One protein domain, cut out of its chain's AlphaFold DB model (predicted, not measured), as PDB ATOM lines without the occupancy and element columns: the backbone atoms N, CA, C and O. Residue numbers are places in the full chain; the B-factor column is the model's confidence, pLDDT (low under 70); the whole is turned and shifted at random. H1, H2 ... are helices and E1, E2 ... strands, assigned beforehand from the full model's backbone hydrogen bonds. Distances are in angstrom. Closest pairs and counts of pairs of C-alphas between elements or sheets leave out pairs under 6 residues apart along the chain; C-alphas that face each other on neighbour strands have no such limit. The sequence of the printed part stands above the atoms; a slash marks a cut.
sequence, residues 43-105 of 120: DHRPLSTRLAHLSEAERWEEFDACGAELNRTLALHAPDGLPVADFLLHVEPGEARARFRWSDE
ATOM      1  N   ASP A  43      19.051 -45.406   9.028       54.56
ATOM      2  CA  ASP A  43      20.479 -45.724   8.873       54.56
ATOM      3  C   ASP A  43      21.509 -44.806   9.585       54.56
ATOM      4  O   ASP A  43      22.279 -44.091   8.956       54.56
ATOM      5  N   HIS A  44      21.579 -44.846  10.920       58.19
ATOM      6  CA  HIS A  44      22.664 -44.244  11.726       58.19
ATOM      7  C   HIS A  44      23.666 -45.310  12.195       58.19
ATOM      8  O   HIS A  44      24.643 -44.984  12.868       58.19
ATOM      9  N   ARG A  45      23.484 -46.565  11.737       61.81
ATOM     10  CA  ARG A  45      24.548 -47.578  11.682       61.81
ATOM     11  C   ARG A  45      25.886 -46.990  11.215       61.81
ATOM     12  O   ARG A  45      26.863 -47.252  11.904       61.81
ATOM     13  N   PRO A  46      25.976 -46.181  10.138       69.56
ATOM     14  CA  PRO A  46      27.253 -45.612   9.714       69.56
ATOM     15  C   PRO A  46      27.946 -44.780  10.797       69.56
ATOM     16  O   PRO A  46      29.157 -44.904  10.934       69.56
ATOM     17  N   LEU A  47      27.218 -43.993  11.600       71.38
ATOM     18  CA  LEU A  47      27.822 -43.178  12.663       71.38
ATOM     19  C   LEU A  47      28.306 -44.032  13.837       71.38
ATOM     20  O   LEU A  47      29.442 -43.876  14.269       71.38
ATOM     21  N   SER A  48      27.497 -44.985  14.313       71.81
ATOM     22  CA  SER A  48      27.927 -45.897  15.385       71.81
ATOM     23  C   SER A  48      29.073 -46.813  14.948       71.81
ATOM     24  O   SER A  48      29.997 -47.069  15.712       71.81
ATOM     25  N   THR A  49      29.040 -47.291  13.701       77.62
ATOM     26  CA  THR A  49      30.105 -48.120  13.127       77.62
ATOM     27  C   THR A  49      31.380 -47.303  12.947       77.62
ATOM     28  O   THR A  49      32.459 -47.783  13.279       77.62
ATOM     29  N   ARG A  50      31.277 -46.048  12.496       81.75
ATOM     30  CA  ARG A  50      32.420 -45.135  12.416       81.75
ATOM     31  C   ARG A  50      33.029 -44.873  13.792       81.75
ATOM     32  O   ARG A  50      34.243 -44.962  13.914       81.75
ATOM     33  N   LEU A  51      32.212 -44.615  14.813       80.62
ATOM     34  CA  LEU A  51      32.664 -44.415  16.191       80.62
ATOM     35  C   LEU A  51      33.463 -45.629  16.703       80.62
ATOM     36  O   LEU A  51      34.574 -45.473  17.201       80.62
ATOM     37  N   ALA A  52      32.944 -46.843  16.485       79.44
ATOM     38  CA  ALA A  52      33.639 -48.086  16.820       79.44
ATOM     39  C   ALA A  52      34.983 -48.216  16.082       79.44
ATOM     40  O   ALA A  52      36.010 -48.463  16.705       79.44
ATOM     41  N   HIS A  53      35.009 -47.976  14.766       82.06
ATOM     42  CA  HIS A  53      36.251 -48.023  13.987       82.06
ATOM     43  C   HIS A  53      37.287 -46.988  14.436       82.06
ATOM     44  O   HIS A  53      38.478 -47.282  14.418       82.06
ATOM     45  N   LEU A  54      36.856 -45.783  14.817       83.81
ATOM     46  CA  LEU A  54      37.753 -44.732  15.302       83.81
ATOM     47  C   LEU A  54      38.348 -45.084  16.669       83.81
ATOM     48  O   LEU A  54      39.529 -44.821  16.880       83.81
ATOM     49  N   SER A  55      37.571 -45.736  17.543       79.44
ATOM     50  CA  SER A  55      38.064 -46.273  18.819       79.44
ATOM     51  C   SER A  55      39.133 -47.344  18.600       79.44
ATOM     52  O   SER A  55      40.194 -47.279  19.209       79.44
ATOM     53  N   GLU A  56      38.875 -48.311  17.714       82.62
ATOM     54  CA  GLU A  56      39.824 -49.393  17.409       82.62
ATOM     55  C   GLU A  56      41.096 -48.881  16.715       82.62
ATOM     56  O   GLU A  56      42.170 -49.452  16.874       82.62
ATOM     57  N   ALA A  57      40.984 -47.799  15.940       86.25
ATOM     58  CA  ALA A  57      42.113 -47.150  15.277       86.25
ATOM     59  C   ALA A  57      42.846 -46.127  16.167       86.25
ATOM     60  O   ALA A  57      43.743 -45.449  15.667       86.25
ATOM     61  N   GLU A  58      42.442 -45.972  17.434       85.19
ATOM     62  CA  GLU A  58      42.983 -44.988  18.388       85.19
ATOM     63  C   GLU A  58      42.960 -43.536  17.858       85.19
ATOM     64  O   GLU A  58      43.782 -42.693  18.218       85.19
ATOM     65  N   ARG A  59      42.000 -43.218  16.980       85.50
ATOM     66  CA  ARG A  59      41.831 -41.887  16.373       85.50
ATOM     67  C   ARG A  59      40.946 -41.016  17.259       85.50
ATOM     68  O   ARG A  59      39.810 -40.713  16.898       85.50
ATOM     69  N   TRP A  60      41.467 -40.640  18.425       79.62
ATOM     70  CA  TRP A  60      40.693 -40.015  19.506       79.62
ATOM     71  C   TRP A  60      40.046 -38.672  19.135       79.62
ATOM     72  O   TRP A  60      38.866 -38.487  19.399       79.62
ATOM     73  N   GLU A  61      40.744 -37.782  18.427       84.19
ATOM     74  CA  GLU A  61      40.168 -36.487  18.009       84.19
ATOM     75  C   GLU A  61      38.943 -36.662  17.096       84.19
ATOM     76  O   GLU A  61      37.926 -35.978  17.213       84.19
ATOM     77  N   GLU A  62      39.017 -37.620  16.174       83.69
ATOM     78  CA  GLU A  62      37.912 -37.925  15.269       83.69
ATOM     79  C   GLU A  62      36.812 -38.719  15.957       83.69
ATOM     80  O   GLU A  62      35.642 -38.580  15.595       83.69
ATOM     81  N   PHE A  63      37.181 -39.556  16.928       79.75
ATOM     82  CA  PHE A  63      36.245 -40.263  17.787       79.75
ATOM     83  C   PHE A  63      35.379 -39.262  18.555       79.75
ATOM     84  O   PHE A  63      34.154 -39.373  18.499       79.75
ATOM     85  N   ASP A  64      35.989 -38.244  19.164       81.56
ATOM     86  CA  ASP A  64      35.278 -37.184  19.881       81.56
ATOM     87  C   ASP A  64      34.381 -36.376  18.940       81.56
ATOM     88  O   ASP A  64      33.191 -36.200  19.210       81.56
ATOM     89  N   ALA A  65      34.891 -35.967  17.774       83.75
ATOM     90  CA  ALA A  65      34.086 -35.259  16.779       83.75
ATOM     91  C   ALA A  65      32.874 -36.089  16.305       83.75
ATOM     92  O   ALA A  65      31.762 -35.566  16.170       83.75
ATOM     93  N   CYS A  66      33.070 -37.393  16.087       83.69
ATOM     94  CA  CYS A  66      32.015 -38.327  15.700       83.69
ATOM     95  C   CYS A  66      31.011 -38.558  16.844       83.69
ATOM     96  O   CYS A  66      29.807 -38.650  16.594       83.69
ATOM     97  N   GLY A  67      31.472 -38.612  18.096       80.69
ATOM     98  CA  GLY A  67      30.631 -38.698  19.290       80.69
ATOM     99  C   GLY A  67      29.775 -37.446  19.483       80.69
ATOM    100  O   GLY A  67      28.569 -37.546  19.709       80.69
ATOM    101  N   ALA A  68      30.355 -36.262  19.286       82.44
ATOM    102  CA  ALA A  68      29.638 -34.990  19.336       82.44
ATOM    103  C   ALA A  68      28.601 -34.858  18.205       82.44
ATOM    104  O   ALA A  68      27.510 -34.319  18.405       82.44
ATOM    105  N   GLU A  69      28.897 -35.348  16.997       82.75
ATOM    106  CA  GLU A  69      27.924 -35.423  15.896       82.75
ATOM    107  C   GLU A  69      26.764 -36.379  16.224       82.75
ATOM    108  O   GLU A  69      25.592 -36.061  15.981       82.75
ATOM    109  N   LEU A  70      27.074 -37.519  16.846       81.31
ATOM    110  CA  LEU A  70      26.089 -38.495  17.296       81.31
ATOM    111  C   LEU A  70      25.163 -37.893  18.362       81.31
ATOM    112  O   LEU A  70      23.945 -37.944  18.191       81.31
ATOM    113  N   ASN A  71      25.711 -37.248  19.396       78.62
ATOM    114  CA  ASN A  71      24.940 -36.586  20.456       78.62
ATOM    115  C   ASN A  71      24.150 -35.369  19.943       78.62
ATOM    116  O   ASN A  71      23.078 -35.058  20.458       78.62
ATOM    117  N   ARG A  72      24.599 -34.678  18.889       79.00
ATOM    118  CA  ARG A  72      23.790 -33.629  18.236       79.00
ATOM    119  C   ARG A  72      22.600 -34.199  17.469       79.00
ATOM    120  O   ARG A  72      21.537 -33.580  17.437       79.00
ATOM    121  N   THR A  73      22.762 -35.373  16.872       79.75
ATOM    122  CA  THR A  73      21.737 -35.996  16.024       79.75
ATOM    123  C   THR A  73      20.743 -36.829  16.829       79.75
ATOM    124  O   THR A  73      19.563 -36.903  16.476       79.75
ATOM    125  N   LEU A  74      21.195 -37.445  17.920       78.94
ATOM    126  CA  LEU A  74      20.447 -38.412  18.712       78.94
ATOM    127  C   LEU A  74      20.362 -37.981  20.185       78.94
ATOM    128  O   LEU A  74      21.284 -37.400  20.738       78.94
ATOM    129  N   ALA A  75      19.241 -38.286  20.829       80.44
ATOM    130  CA  ALA A  75      19.014 -38.143  22.260       80.44
ATOM    131  C   ALA A  75      18.747 -39.525  22.857       80.44
ATOM    132  O   ALA A  75      17.813 -40.211  22.432       80.44
ATOM    133  N   LEU A  76      19.545 -39.923  23.843       79.75
ATOM    134  CA  LEU A  76      19.284 -41.104  24.654       79.75
ATOM    135  C   LEU A  76      18.487 -40.682  25.892       79.75
ATOM    136  O   LEU A  76      18.872 -39.749  26.584       79.75
ATOM    137  N   HIS A  77      17.380 -41.359  26.167       77.19
ATOM    138  CA  HIS A  77      16.587 -41.181  27.375       77.19
ATOM    139  C   HIS A  77      16.738 -42.401  28.271       77.19
ATOM    140  O   HIS A  77      16.575 -43.547  27.825       77.19
ATOM    141  N   ALA A  78      17.017 -42.128  29.540       70.25
ATOM    142  CA  ALA A  78      17.018 -43.106  30.604       70.25
ATOM    143  C   ALA A  78      15.601 -43.685  30.805       70.25
ATOM    144  O   ALA A  78      14.608 -43.121  30.332       70.25
ATOM    145  N   PRO A  79      15.466 -44.828  31.490       72.00
ATOM    146  CA  PRO A  79      14.173 -45.466  31.706       72.00
ATOM    147  C   PRO A  79      13.111 -44.651  32.433       72.00
ATOM    148  O   PRO A  79      11.915 -44.843  32.223       72.00
ATOM    149  N   ASP A  80      13.571 -43.779  33.313       73.75
ATOM    150  CA  ASP A  80      12.827 -42.755  34.040       73.75
ATOM    151  C   ASP A  80      12.365 -41.603  33.125       73.75
ATOM    152  O   ASP A  80      11.561 -40.767  33.530       73.75
ATOM    153  N   GLY A  81      12.791 -41.614  31.859       68.94
ATOM    154  CA  GLY A  81      12.388 -40.680  30.816       68.94
ATOM    155  C   GLY A  81      13.291 -39.456  30.704       68.94
ATOM    156  O   GLY A  81      13.095 -38.659  29.782       68.94
ATOM    157  N   LEU A  82      14.280 -39.301  31.588       75.25
ATOM    158  CA  LEU A  82      15.192 -38.164  31.552       75.25
ATOM    159  C   LEU A  82      16.185 -38.287  30.388       75.25
ATOM    160  O   LEU A  82      16.699 -39.381  30.133       75.25
ATOM    161  N   PRO A  83      16.441 -37.194  29.646       72.81
ATOM    162  CA  PRO A  83      17.477 -37.184  28.627       72.81
ATOM    163  C   PRO A  83      18.853 -37.281  29.288       72.81
ATOM    164  O   PRO A  83      19.143 -36.581  30.252       72.81
ATOM    165  N   VAL A  84      19.702 -38.129  28.727       75.62
ATOM    166  CA  VAL A  84      21.114 -38.238  29.084       75.62
ATOM    167  C   VAL A  84      21.875 -37.067  28.464       75.62
ATOM    168  O   VAL A  84      21.622 -36.710  27.307       75.62
ATOM    169  N   ALA A  85      22.799 -36.483  29.232       73.62
ATOM    170  CA  ALA A  85      23.629 -35.371  28.781       73.62
ATOM    171  C   ALA A  85      24.568 -35.791  27.642       73.62
ATOM    172  O   ALA A  85      24.569 -35.144  26.594       73.62
ATOM    173  N   ASP A  86      25.292 -36.900  27.827       68.56
ATOM    174  CA  ASP A  86      26.185 -37.474  26.822       68.56
ATOM    175  C   ASP A  86      26.164 -39.011  26.822       68.56
ATOM    176  O   ASP A  86      26.097 -39.667  27.871       68.56
ATOM    177  N   PHE A  87      26.209 -39.610  25.630       74.62
ATOM    178  CA  PHE A  87      26.313 -41.057  25.480       74.62
ATOM    179  C   PHE A  87      27.151 -41.489  24.274       74.62
ATOM    180  O   PHE A  87      27.163 -40.868  23.215       74.62
ATOM    181  N   LEU A  88      27.782 -42.651  24.419       71.94
ATOM    182  CA  LEU A  88      28.471 -43.381  23.367       71.94
ATOM    183  C   LEU A  88      27.677 -44.640  23.033       71.94
ATOM    184  O   LEU A  88      27.251 -45.386  23.922       71.94
ATOM    185  N   LEU A  89      27.499 -44.875  21.736       72.56
ATOM    186  CA  LEU A  89      26.789 -46.023  21.191       72.56
ATOM    187  C   LEU A  89      27.767 -46.911  20.423       72.56
ATOM    188  O   LEU A  89      28.301 -46.504  19.392       72.56
ATOM    189  N   HIS A  90      27.918 -48.150  20.880       67.75
ATOM    190  CA  HIS A  90      28.675 -49.180  20.181       67.75
ATOM    191  C   HIS A  90      27.730 -50.279  19.699       67.75
ATOM    192  O   HIS A  90      27.073 -50.941  20.505       67.75
ATOM    193  N   VAL A  91      27.645 -50.474  18.383       64.50
ATOM    194  CA  VAL A  91      26.821 -51.524  17.766       64.50
ATOM    195  C   VAL A  91      27.739 -52.494  17.044       64.50
ATOM    196  O   VAL A  91      28.361 -52.128  16.048       64.50
ATOM    197  N   GLU A  92      27.791 -53.732  17.528       60.84
ATOM    198  CA  GLU A  92      28.533 -54.799  16.859       60.84
ATOM    199  C   GLU A  92      27.855 -55.148  15.518       60.84
ATOM    200  O   GLU A  92      26.636 -55.383  15.471       60.84
ATOM    201  N   PRO A  93      28.599 -55.177  14.399       55.09
ATOM    202  CA  PRO A  93      28.038 -55.545  13.109       55.09
ATOM    203  C   PRO A  93      27.550 -56.999  13.137       55.09
ATOM    204  O   PRO A  93      28.278 -57.917  13.492       55.09
ATOM    205  N   GLY A  94      26.296 -57.216  12.738       60.03
ATOM    206  CA  GLY A  94      25.669 -58.544  12.749       60.03
ATOM    207  C   GLY A  94      25.014 -58.935  14.077       60.03
ATOM    208  O   GLY A  94      24.258 -59.905  14.102       60.03
ATOM    209  N   GLU A  95      25.192 -58.155  15.146       57.09
ATOM    210  CA  GLU A  95      24.466 -58.354  16.396       57.09
ATOM    211  C   GLU A  95      23.289 -57.384  16.535       57.09
ATOM    212  O   GLU A  95      23.336 -56.216  16.149       57.09
ATOM    213  N   ALA A  96      22.208 -57.861  17.154       55.97
ATOM    214  CA  ALA A  96      21.106 -57.010  17.607       55.97
ATOM    215  C   ALA A  96      21.393 -56.365  18.981       55.97
ATOM    216  O   ALA A  96      20.474 -55.892  19.649       55.97
ATOM    217  N   ARG A  97      22.650 -56.410  19.446       53.41
ATOM    218  CA  ARG A  97      23.074 -55.932  20.764       53.41
ATOM    219  C   ARG A  97      23.898 -54.662  20.599       53.41
ATOM    220  O   ARG A  97      24.938 -54.666  19.954       53.41
ATOM    221  N   ALA A  98      23.421 -53.589  21.215       62.19
ATOM    222  CA  ALA A  98      24.155 -52.344  21.362       62.19
ATOM    223  C   ALA A  98      24.695 -52.245  22.792       62.19
ATOM    224  O   ALA A  98      23.997 -52.598  23.748       62.19
ATOM    225  N   ARG A  99      25.932 -51.773  22.944       59.88
ATOM    226  CA  ARG A  99      26.516 -51.388  24.230       59.88
ATOM    227  C   ARG A  99      26.536 -49.870  24.318       59.88
ATOM    228  O   ARG A  99      26.819 -49.193  23.333       59.88
ATOM    229  N   PHE A 100      26.238 -49.358  25.506       67.62
ATOM    230  CA  PHE A 100      26.202 -47.928  25.773       67.62
ATOM    231  C   PHE A 100      27.153 -47.596  26.911       67.62
ATOM    232  O   PHE A 100      27.207 -48.322  27.908       67.62
ATOM    233  N   ARG A 101      27.849 -46.473  26.775       65.31
ATOM    234  CA  ARG A 101      28.461 -45.758  27.895       65.31
ATOM    235  C   ARG A 101      27.777 -44.403  27.963       65.31
ATOM    236  O   ARG A 101      27.577 -43.789  26.926       65.31
ATOM    237  N   TRP A 102      27.376 -43.965  29.145       67.38
ATOM    238  CA  TRP A 102      26.707 -42.682  29.317       67.38
ATOM    239  C   TRP A 102      27.313 -41.928  30.493       67.38
ATOM    240  O   TRP A 102      27.873 -42.553  31.398       67.38
ATOM    241  N   SER A 103      27.207 -40.604  30.444       62.50
ATOM    242  CA  SER A 103      27.577 -39.697  31.525       62.50
ATOM    243  C   SER A 103      26.415 -38.754  31.823       62.50
ATOM    244  O   SER A 103      25.659 -38.375  30.925       62.50
ATOM    245  N   ASP A 104      26.259 -38.404  33.098       63.44
ATOM    246  CA  ASP A 104      25.359 -37.323  33.519       63.44
ATOM    247  C   ASP A 104      25.994 -35.946  33.259       63.44
ATOM    248  O   ASP A 104      25.301 -34.945  33.096       63.44
ATOM    249  N   GLU A 105      27.325 -35.909  33.147       59.03
ATOM    250  CA  GLU A 105      28.083 -34.714  32.794       59.03
ATOM    251  C   GLU A 105      28.150 -34.552  31.265       59.03
ATOM    252  O   GLU A 105      28.423 -35.532  30.560       59.03
TER     253      GLU A 105
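Overview. This is residues 43 to 105 of the 120 residues of an uncharacterized protein of Streptomyces sp. SCA2-2 (UniProt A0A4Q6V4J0). A helical hairpin of H1 and H2 packs on E2, the nearer strand of the two-stranded hairpin E2 and E3, while E3 lies beyond E2, away from the helices. E1 follows H2 without a break and, with residues 78 to 85, makes a loop at one end of the model. The printed part has 63 residues with two named helices and three named strands, in the order H1, H2, E1, E2, E3. It is mixed, helices and strands; the sheet, order E2 - E3, is antiparallel. It is compact, with a radius of gyration of the C-alphas of 11.7 A and spans of 34 by 27 by 18 A.

Arrangement. Begin at H1, residues 45 to 56; it touches H2, residues 60 to 73, with Leu 54 and Phe 63 closest, their C-alphas 5.3 A apart. This hairpin has a shallow tilt of 23 degrees, opposite ways. In both helices every O i to N i+4 pair is within hydrogen-bond range. E1, residues 74 to 77, pairs with no named strand. Look next at E2, residues 86 to 91: its closest C-alphas to H1 are His 90 and Ser 48, 5.9 A, and to H2 Asp 86 and Asn 71, 6.5 A. E3, residues 98 to 103, is its antiparallel neighbour at 165 degrees in a hairpin, with N 88 and O 101 at 2.8 A. H1 and E3 are apart, as are H2 and E3.

Along the chain. Find C-alpha 45 at (24.548, -47.578, 11.682); from there H1 runs 16.4 A. H2 runs 19.7 A, E1 9.9 A, E2 16.7 A, and E3 16.6 A to C-alpha 103 at (27.577, -39.697, 31.525).

Size, cuts and confidence. The farthest C-alphas, Ala 57 and Asp 80, are 35.1 A apart. The printed part has no cut and no long link. Its mean pLDDT is 73.0; look for values under 70 at residues 43 to 46, 81, 86 and 90 to 105.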